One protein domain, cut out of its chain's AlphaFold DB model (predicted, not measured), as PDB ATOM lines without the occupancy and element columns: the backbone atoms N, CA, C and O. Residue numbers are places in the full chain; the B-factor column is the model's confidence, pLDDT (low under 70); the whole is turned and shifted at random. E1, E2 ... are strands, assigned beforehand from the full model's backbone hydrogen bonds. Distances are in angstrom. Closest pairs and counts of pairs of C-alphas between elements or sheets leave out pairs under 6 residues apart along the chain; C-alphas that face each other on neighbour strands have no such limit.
ATOM      1  N   LEU A 748      23.814  38.529 -24.516       72.44
ATOM      2  CA  LEU A 748      25.137  39.034 -24.829       72.44
ATOM      3  C   LEU A 748      25.511  40.068 -23.771       72.44
ATOM      4  O   LEU A 748      24.821  41.079 -23.624       72.44
ATOM      5  N   GLN A 749      26.561  39.808 -22.998       81.62
ATOM      6  CA  GLN A 749      27.069  40.806 -22.062       81.62
ATOM      7  C   GLN A 749      27.939  41.792 -22.830       81.62
ATOM      8  O   GLN A 749      28.810  41.388 -23.595       81.62
ATOM      9  N   ILE A 750      27.698  43.082 -22.621       85.44
ATOM     10  CA  ILE A 750      28.475  44.149 -23.237       85.44
ATOM     11  C   ILE A 750      28.987  45.098 -22.161       85.44
ATOM     12  O   ILE A 750      28.307  45.416 -21.183       85.44
ATOM     13  N   PHE A 751      30.214  45.549 -22.338       88.62
ATOM     14  CA  PHE A 751      30.953  46.332 -21.373       88.62
ATOM     15  C   PHE A 751      31.507  47.582 -22.040       88.62
ATOM     16  O   PHE A 751      31.831  47.566 -23.228       88.62
ATOM     17  N   ALA A 752      31.642  48.653 -21.264       88.88
ATOM     18  CA  ALA A 752      32.328  49.867 -21.667       88.88
ATOM     19  C   ALA A 752      33.141  50.457 -20.510       88.88
ATOM     20  O   ALA A 752      32.745  50.381 -19.347       88.88
ATOM     21  N   GLN A 753      34.262  51.094 -20.823       88.94
ATOM     22  CA  GLN A 753      35.109  51.808 -19.875       88.94
ATOM     23  C   GLN A 753      35.590  53.119 -20.498       88.94
ATOM     24  O   GLN A 753      36.156  53.107 -21.585       88.94
ATOM     25  N   ALA A 754      35.398  54.238 -19.797       88.75
ATOM     26  CA  ALA A 754      35.863  55.566 -20.206       88.75
ATOM     27  C   ALA A 754      37.062  56.012 -19.347       88.75
ATOM     28  O   ALA A 754      36.971  55.926 -18.129       88.75
ATOM     29  N   ASP A 755      38.168  56.466 -19.948       85.69
ATOM     30  CA  ASP A 755      39.365  57.054 -19.300       85.69
ATOM     31  C   ASP A 755      39.988  56.243 -18.148       85.69
ATOM     32  O   ASP A 755      40.448  56.798 -17.152       85.69
ATOM     33  N   ASN A 756      40.012  54.909 -18.261       79.44
ATOM     34  CA  ASN A 756      40.368  53.993 -17.158       79.44
ATOM     35  C   ASN A 756      39.465  54.124 -15.910       79.44
ATOM     36  O   ASN A 756      39.819  53.655 -14.829       79.44
ATOM     37  N   GLY A 757      38.298  54.750 -16.048       79.38
ATOM     38  CA  GLY A 757      37.265  54.857 -15.029       79.38
ATOM     39  C   GLY A 757      36.544  53.528 -14.767       79.38
ATOM     40  O   GLY A 757      36.987  52.461 -15.203       79.38
ATOM     41  N   PRO A 758      35.422  53.548 -14.029       83.50
ATOM     42  CA  PRO A 758      34.709  52.329 -13.676       83.50
ATOM     43  C   PRO A 758      34.136  51.638 -14.917       83.50
ATOM     44  O   PRO A 758      33.549  52.282 -15.786       83.50
ATOM     45  N   ILE A 759      34.236  50.310 -14.956       86.06
ATOM     46  CA  ILE A 759      33.615  49.501 -16.006       86.06
ATOM     47  C   ILE A 759      32.085  49.566 -15.853       86.06
ATOM     48  O   ILE A 759      31.509  49.365 -14.770       86.06
ATOM     49  N   VAL A 760      31.416  49.891 -16.954       87.88
ATOM     50  CA  VAL A 760      29.968  49.819 -17.140       87.88
ATOM     51  C   VAL A 760      29.668  48.493 -17.823       87.88
ATOM     52  O   VAL A 760      30.310  48.153 -18.808       87.88
ATOM     53  N   LYS A 761      28.699  47.745 -17.297       86.62
ATOM     54  CA  LYS A 761      28.234  46.476 -17.856       86.62
ATOM     55  C   LYS A 761      26.741  46.575 -18.127       86.62
ATOM     56  O   LYS A 761      26.008  47.070 -17.272       86.62
ATOM     57  N   ASP A 762      26.319  46.079 -19.279       84.75
ATOM     58  CA  ASP A 762      24.922  45.939 -19.668       84.75
ATOM     59  C   ASP A 762      24.703  44.584 -20.371       84.75
ATOM     60  O   ASP A 762      25.661  43.879 -20.702       84.75
ATOM     61  N   THR A 763      23.444  44.196 -20.566       82.00
ATOM     62  CA  THR A 763      23.081  42.916 -21.190       82.00
ATOM     63  C   THR A 763      22.119  43.147 -22.343       82.00
ATOM     64  O   THR A 763      21.034  43.700 -22.170       82.00
ATOM     65  N   ILE A 764      22.485  42.648 -23.516       78.31
ATOM     66  CA  ILE A 764      21.626  42.614 -24.691       78.31
ATOM     67  C   ILE A 764      20.846  41.302 -24.682       78.31
ATOM     68  O   ILE A 764      21.418  40.221 -24.540       78.31
ATOM     69  N   ILE A 765      19.533  41.402 -24.864       78.12
ATOM     70  CA  ILE A 765      18.664  40.248 -25.087       78.12
ATOM     71  C   ILE A 765      18.426  40.150 -26.590       78.12
ATOM     72  O   ILE A 765      17.788  41.032 -27.166       78.12
ATOM     73  N   LEU A 766      18.934  39.093 -27.226       69.75
ATOM     74  CA  LEU A 766      18.671  38.851 -28.640       69.75
ATOM     75  C   LEU A 766      17.216  38.392 -28.807       69.75
ATOM     76  O   LEU A 766      16.838  37.304 -28.375       69.75
ATOM     77  N   THR A 767      16.381  39.257 -29.390       64.12
ATOM     78  CA  THR A 767      14.969  38.958 -29.680       64.12
ATOM     79  C   THR A 767      14.787  38.171 -30.972       64.12
ATOM     80  O   THR A 767      13.764  37.511 -31.132       64.12
ATOM     81  N   ASP A 768      15.785  38.213 -31.857       60.78
ATOM     82  CA  ASP A 768      15.814  37.550 -33.157       60.78
ATOM     83  C   ASP A 768      17.160  36.837 -33.362       60.78
ATOM     84  O   ASP A 768      18.180  37.221 -32.783       60.78
ATOM     85  N   THR A 769      17.170  35.790 -34.190       68.25
ATOM     86  CA  THR A 769      18.399  35.086 -34.583       68.25
ATOM     87  C   THR A 769      19.300  36.017 -35.400       68.25
ATOM     88  O   THR A 769      18.875  36.498 -36.449       68.25
ATOM     89  N   LEU A 770      20.542  36.234 -34.952       62.06
ATOM     90  CA  LEU A 770      21.568  36.947 -35.720       62.06
ATOM     91  C   LEU A 770      22.278  35.987 -36.686       62.06
ATOM     92  O   LEU A 770      22.713  34.904 -36.290       62.06
ATOM     93  N   ASP A 785      31.103  60.500 -18.450       81.12
ATOM     94  CA  ASP A 785      31.437  61.920 -18.315       81.12
ATOM     95  C   ASP A 785      32.748  62.226 -19.046       81.12
ATOM     96  O   ASP A 785      33.818  61.802 -18.619       81.12
ATOM     97  N   PHE A 786      32.647  62.986 -20.134       85.12
ATOM     98  CA  PHE A 786      33.786  63.483 -20.908       85.12
ATOM     99  C   PHE A 786      33.915  65.003 -20.808       85.12
ATOM    100  O   PHE A 786      34.353  65.649 -21.749       85.12
ATOM    101  N   SER A 787      33.469  65.617 -19.709       78.62
ATOM    102  CA  SER A 787      33.478  67.079 -19.552       78.62
ATOM    103  C   SER A 787      34.878  67.685 -19.405       78.62
ATOM    104  O   SER A 787      35.050  68.880 -19.662       78.62
ATOM    105  N   ALA A 788      35.882  66.890 -19.019       78.88
ATOM    106  CA  ALA A 788      37.273  67.329 -19.004       78.88
ATOM    107  C   ALA A 788      37.772  67.608 -20.434       78.88
ATOM    108  O   ALA A 788      37.260  67.059 -21.396       78.88
ATOM    109  N   LEU A 789      38.743  68.511 -20.580       78.81
ATOM    110  CA  LEU A 789      39.343  68.815 -21.879       78.81
ATOM    111  C   LEU A 789      40.498  67.858 -22.172       78.81
ATOM    112  O   LEU A 789      41.280  67.548 -21.272       78.81
ATOM    113  N   GLY A 790      40.673  67.504 -23.443       78.19
ATOM    114  CA  GLY A 790      41.800  66.711 -23.924       78.19
ATOM    115  C   GLY A 790      41.387  65.368 -24.512       78.19
ATOM    116  O   GLY A 790      40.251  65.178 -24.946       78.19
ATOM    117  N   MET A 791      42.356  64.459 -24.597       81.19
ATOM    118  CA  MET A 791      42.154  63.127 -25.158       81.19
ATOM    119  C   MET A 791      41.411  62.244 -24.162       81.19
ATOM    120  O   MET A 791      41.882  62.048 -23.043       81.19
ATOM    121  N   HIS A 792      40.297  61.679 -24.613       88.62
ATOM    122  CA  HIS A 792      39.533  60.666 -23.905       88.62
ATOM    123  C   HIS A 792      39.679  59.315 -24.586       88.62
ATOM    124  O   HIS A 792      39.901  59.236 -25.797       88.62
ATOM    125  N   ARG A 793      39.523  58.245 -23.811       89.44
ATOM    126  CA  ARG A 793      39.552  56.857 -24.267       89.44
ATOM    127  C   ARG A 793      38.256  56.156 -23.893       89.44
ATOM    128  O   ARG A 793      37.855  56.198 -22.736       89.44
ATOM    129  N   ILE A 794      37.658  55.441 -24.839       89.12
ATOM    130  CA  ILE A 794      36.614  54.447 -24.587       89.12
ATOM    131  C   ILE A 794      37.129  53.071 -25.003       89.12
ATOM    132  O   ILE A 794      37.659  52.891 -26.097       89.12
ATOM    133  N   ASP A 795      36.937  52.096 -24.129       88.94
ATOM    134  CA  ASP A 795      37.049  50.680 -24.447       88.94
ATOM    135  C   ASP A 795      35.659  50.054 -24.364       88.94
ATOM    136  O   ASP A 795      34.985  50.244 -23.356       88.94
ATOM    137  N   CYS A 796      35.245  49.292 -25.372       87.44
ATOM    138  CA  CYS A 796      34.010  48.511 -25.362       87.44
ATOM    139  C   CYS A 796      34.323  47.051 -25.670       87.44
ATOM    140  O   CYS A 796      35.154  46.771 -26.531       87.44
ATOM    141  N   TRP A 797      33.660  46.110 -25.009       87.06
ATOM    142  CA  TRP A 797      33.824  44.696 -25.335       87.06
ATOM    143  C   TRP A 797      32.581  43.885 -25.063       87.06
ATOM    144  O   TRP A 797      31.727  44.268 -24.265       87.06
ATOM    145  N   VAL A 798      32.499  42.769 -25.758       83.88
ATOM    146  CA  VAL A 798      31.472  41.758 -25.599       83.88
ATOM    147  C   VAL A 798      32.085  40.567 -24.866       83.88
ATOM    148  O   VAL A 798      33.263  40.272 -25.029       83.88
ATOM    149  N   ASP A 799      31.304  39.925 -24.004       74.75
ATOM    150  CA  ASP A 799      31.673  38.661 -23.366       74.75
ATOM    151  C   ASP A 799      30.634  37.616 -23.776       74.75
ATOM    152  O   ASP A 799      29.499  37.606 -23.277       74.75
ATOM    153  N   TYR A 800      31.003  36.801 -24.765       73.19
ATOM    154  CA  TYR A 800      30.206  35.682 -25.245       73.19
ATOM    155  C   TYR A 800      30.989  34.382 -25.073       73.19
ATOM    156  O   TYR A 800      31.935  34.099 -25.794       73.19
ATOM    157  N   TYR A 801      30.546  33.558 -24.126       59.25
ATOM    158  CA  TYR A 801      31.244  32.342 -23.692       59.25
ATOM    159  C   TYR A 801      31.436  31.266 -24.784       59.25
ATOM    160  O   TYR A 801      32.218  30.339 -24.600       59.25
ATOM    161  N   ASN A 802      30.714  31.372 -25.906       61.38
ATOM    162  CA  ASN A 802      30.802  30.462 -27.052       61.38
ATOM    163  C   ASN A 802      31.503  31.098 -28.267       61.38
ATOM    164  O   ASN A 802      31.441  30.524 -29.360       61.38
ATOM    165  N   ASP A 803      32.119  32.278 -28.124       64.00
ATOM    166  CA  ASP A 803      32.951  32.833 -29.190       64.00
ATOM    167  C   ASP A 803      34.313  32.125 -29.215       64.00
ATOM    168  O   ASP A 803      35.103  32.194 -28.272       64.00
ATOM    169  N   ASN A 804      34.586  31.416 -30.311       58.44
ATOM    170  CA  ASN A 804      35.864  30.739 -30.528       58.44
ATOM    171  C   ASN A 804      36.950  31.691 -31.059       58.44
ATOM    172  O   ASN A 804      38.098  31.278 -31.206       58.44
ATOM    173  N   GLU A 805      36.597  32.945 -31.342       61.44
ATOM    174  CA  GLU A 805      37.467  33.984 -31.884       61.44
ATOM    175  C   GLU A 805      37.458  35.240 -30.988       61.44
ATOM    176  O   GLU A 805      37.173  36.339 -31.473       61.44
ATOM    177  N   PRO A 806      37.883  35.143 -29.707       62.84
ATOM    178  CA  PRO A 806      37.846  36.244 -28.727       62.84
ATOM    179  C   PRO A 806      38.655  37.487 -29.143       62.84
ATOM    180  O   PRO A 806      38.648  38.539 -28.500       62.84
ATOM    181  N   GLY A 807      39.404  37.392 -30.245       60.78
ATOM    182  CA  GLY A 807      40.025  38.528 -30.892       60.78
ATOM    183  C   GLY A 807      39.017  39.562 -31.417       60.78
ATOM    184  O   GLY A 807      39.331  40.749 -31.434       60.78
ATOM    185  N   ASN A 808      37.816  39.196 -31.840       67.25
ATOM    186  CA  ASN A 808      36.920  40.146 -32.513       67.25
ATOM    187  C   ASN A 808      35.932  40.871 -31.565       67.25
ATOM    188  O   ASN A 808      35.313  41.846 -31.986       67.25
ATOM    189  N   ASP A 809      35.861  40.479 -30.292       76.06
ATOM    190  CA  ASP A 809      34.845  40.940 -29.329       76.06
ATOM    191  C   ASP A 809      35.046  42.357 -28.787       76.06
ATOM    192  O   ASP A 809      34.217  42.892 -28.049       76.06
ATOM    193  N   THR A 810      36.203  42.958 -29.059       82.31
ATOM    194  CA  THR A 810      36.742  44.017 -28.206       82.31
ATOM    195  C   THR A 810      37.203  45.215 -29.036       82.31
ATOM    196  O   THR A 810      38.182  45.127 -29.777       82.31
ATOM    197  N   LEU A 811      36.527  46.356 -28.887       80.50
ATOM    198  CA  LEU A 811      36.938  47.653 -29.426       80.50
ATOM    199  C   LEU A 811      37.735  48.415 -28.375       80.50
ATOM    200  O   LEU A 811      37.193  48.862 -27.364       80.50
ATOM    201  N   LEU A 812      39.021  48.599 -28.637       81.50
ATOM    202  CA  LEU A 812      39.956  49.066 -27.635       81.50
ATOM    203  C   LEU A 812      40.686  50.324 -28.041       81.50
ATOM    204  O   LEU A 812      41.089  50.473 -29.189       81.50
ATOM    205  N   ASN A 813      40.905  51.185 -27.056       77.62
ATOM    206  CA  ASN A 813      41.560  52.466 -27.198       77.62
ATOM    207  C   ASN A 813      40.876  53.355 -28.247       77.62
ATOM    208  O   ASN A 813      41.554  54.040 -29.013       77.62
ATOM    209  N   TYR A 814      39.537  53.358 -28.292       83.94
ATOM    210  CA  TYR A 814      38.827  54.342 -29.099       83.94
ATOM    211  C   TYR A 814      39.081  55.717 -28.490       83.94
ATOM    212  O   TYR A 814      38.578  56.036 -27.411       83.94
ATOM    213  N   GLN A 815      39.910  56.508 -29.159       86.94
ATOM    214  CA  GLN A 815      40.298  57.822 -28.689       86.94
ATOM    215  C   GLN A 815      39.521  58.906 -29.421       86.94
ATOM    216  O   GLN A 815      39.412  58.901 -30.646       86.94
ATOM    217  N   PHE A 816      39.023  59.872 -28.663       80.94
ATOM    218  CA  PHE A 816      38.458  61.097 -29.208       80.94
ATOM    219  C   PHE A 816      38.805  62.257 -28.284       80.94
ATOM    220  O   PHE A 816      39.047  62.079 -27.094       80.94
ATOM    221  N   GLU A 817      38.872  63.456 -28.841       81.69
ATOM    222  CA  GLU A 817      39.321  64.631 -28.103       81.69
ATOM    223  C   GLU A 817      38.126  65.520 -27.766       81.69
ATOM    224  O   GLU A 817      37.454  66.023 -28.672       81.69
ATOM    225  N   ASN A 818      37.876  65.759 -26.475       79.75
ATOM    226  CA  ASN A 818      36.985  66.834 -26.067       79.75
ATOM    227  C   ASN A 818      37.783  68.139 -26.067       79.75
ATOM    228  O   ASN A 818      38.516  68.468 -25.130       79.75
ATOM    229  N   LYS A 819      37.680  68.874 -27.171       67.12
ATOM    230  CA  LYS A 819      38.320  70.181 -27.308       67.12
ATOM    231  C   LYS A 819      37.464  71.244 -26.662       67.12
ATOM    232  O   LYS A 819      36.242  71.255 -26.800       67.12
TER     233      LYS A 819
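What this domain is: This is residues 748 to 770 and 785 to 819 of the 1218 residues of the protein "Por_Secre_tail domain-containing protein" of Bacteroidetes bacterium ADurb.Bin408 (UniProt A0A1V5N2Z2). A single, twisted antiparallel sheet of four strands makes an elongated slab, built of two hairpins side by side: E1 with E2, and E3 with E4. E1 and E3 are the two strands in the middle, and no named helix covers either face. The printed part has 58 residues, with four named strands in the chain order E1, E2, E3, E4; across the sheet the order is E2, E1, E3, E4, and the class is all strand. The whole is loose, with a radius of gyration of the C-alphas of 13.8 A, and spans 41 by 22 by 19 A.

Where its parts are: The printed part opens with E1, residues 748 to 754, which runs 20.2 A from C-alpha 748 at (25.137, 39.034, -24.829) to C-alpha 754. E2 is residues 760 to 765, 16.8 A from first to last C-alpha. E3, residues 790 to 799, is the longest strand, with 10 residues and 29.8 A from C-alpha 790 at (41.800, 66.711, -23.924) to C-alpha 799. E4, residues 810 to 818, is 22.9 A long and ends with C-alpha 818 at (36.985, 66.834, -26.067).

How they stand to each other: E1 is an inner strand, with E2 and E3 as its neighbours. E1 and E2 form a hairpin, antiparallel at 155 degrees between their directions. The C-alphas of Phe 751 and Lys 761 face each other at 4.4 A, and N 750 and O 762 are within hydrogen-bond range at 2.9 A. E1 and E3 are antiparallel at 164 degrees. C-alphas 752 and 796 face each other at 4.3 A, and N 753 and O 795 are within hydrogen-bond range at 2.8 A. E3 and E4 form the other hairpin, antiparallel at 159 degrees. C-alphas 797 and 810 face each other at 4.1 A; N 792 and O 816, and N 796 and O 811, are within hydrogen-bond range, each at 2.8 A. E2 and E4 are the edge strands and are apart; E2 and E3 are apart too. From edge to edge the strands' lines turn by 55 degrees, and the sheet's C-alphas lie up to 6.0 A off their best plane.

The domain as a whole: The two C-alphas farthest apart, those of Thr 769 and Leu 789, are 41.7 A from each other. Residues 771 to 784 are not printed, and C-alphas 770 and 785 are 32.0 A apart across this cut, which falls in the link from E2 to E3. The link from E1 to E2 is tight, with 5 residues, and the link from E3 to E4 is short, with 10. The mean pLDDT of the printed part is 78.1; residues 766 to 770, 801 to 808 and 819 are under 70.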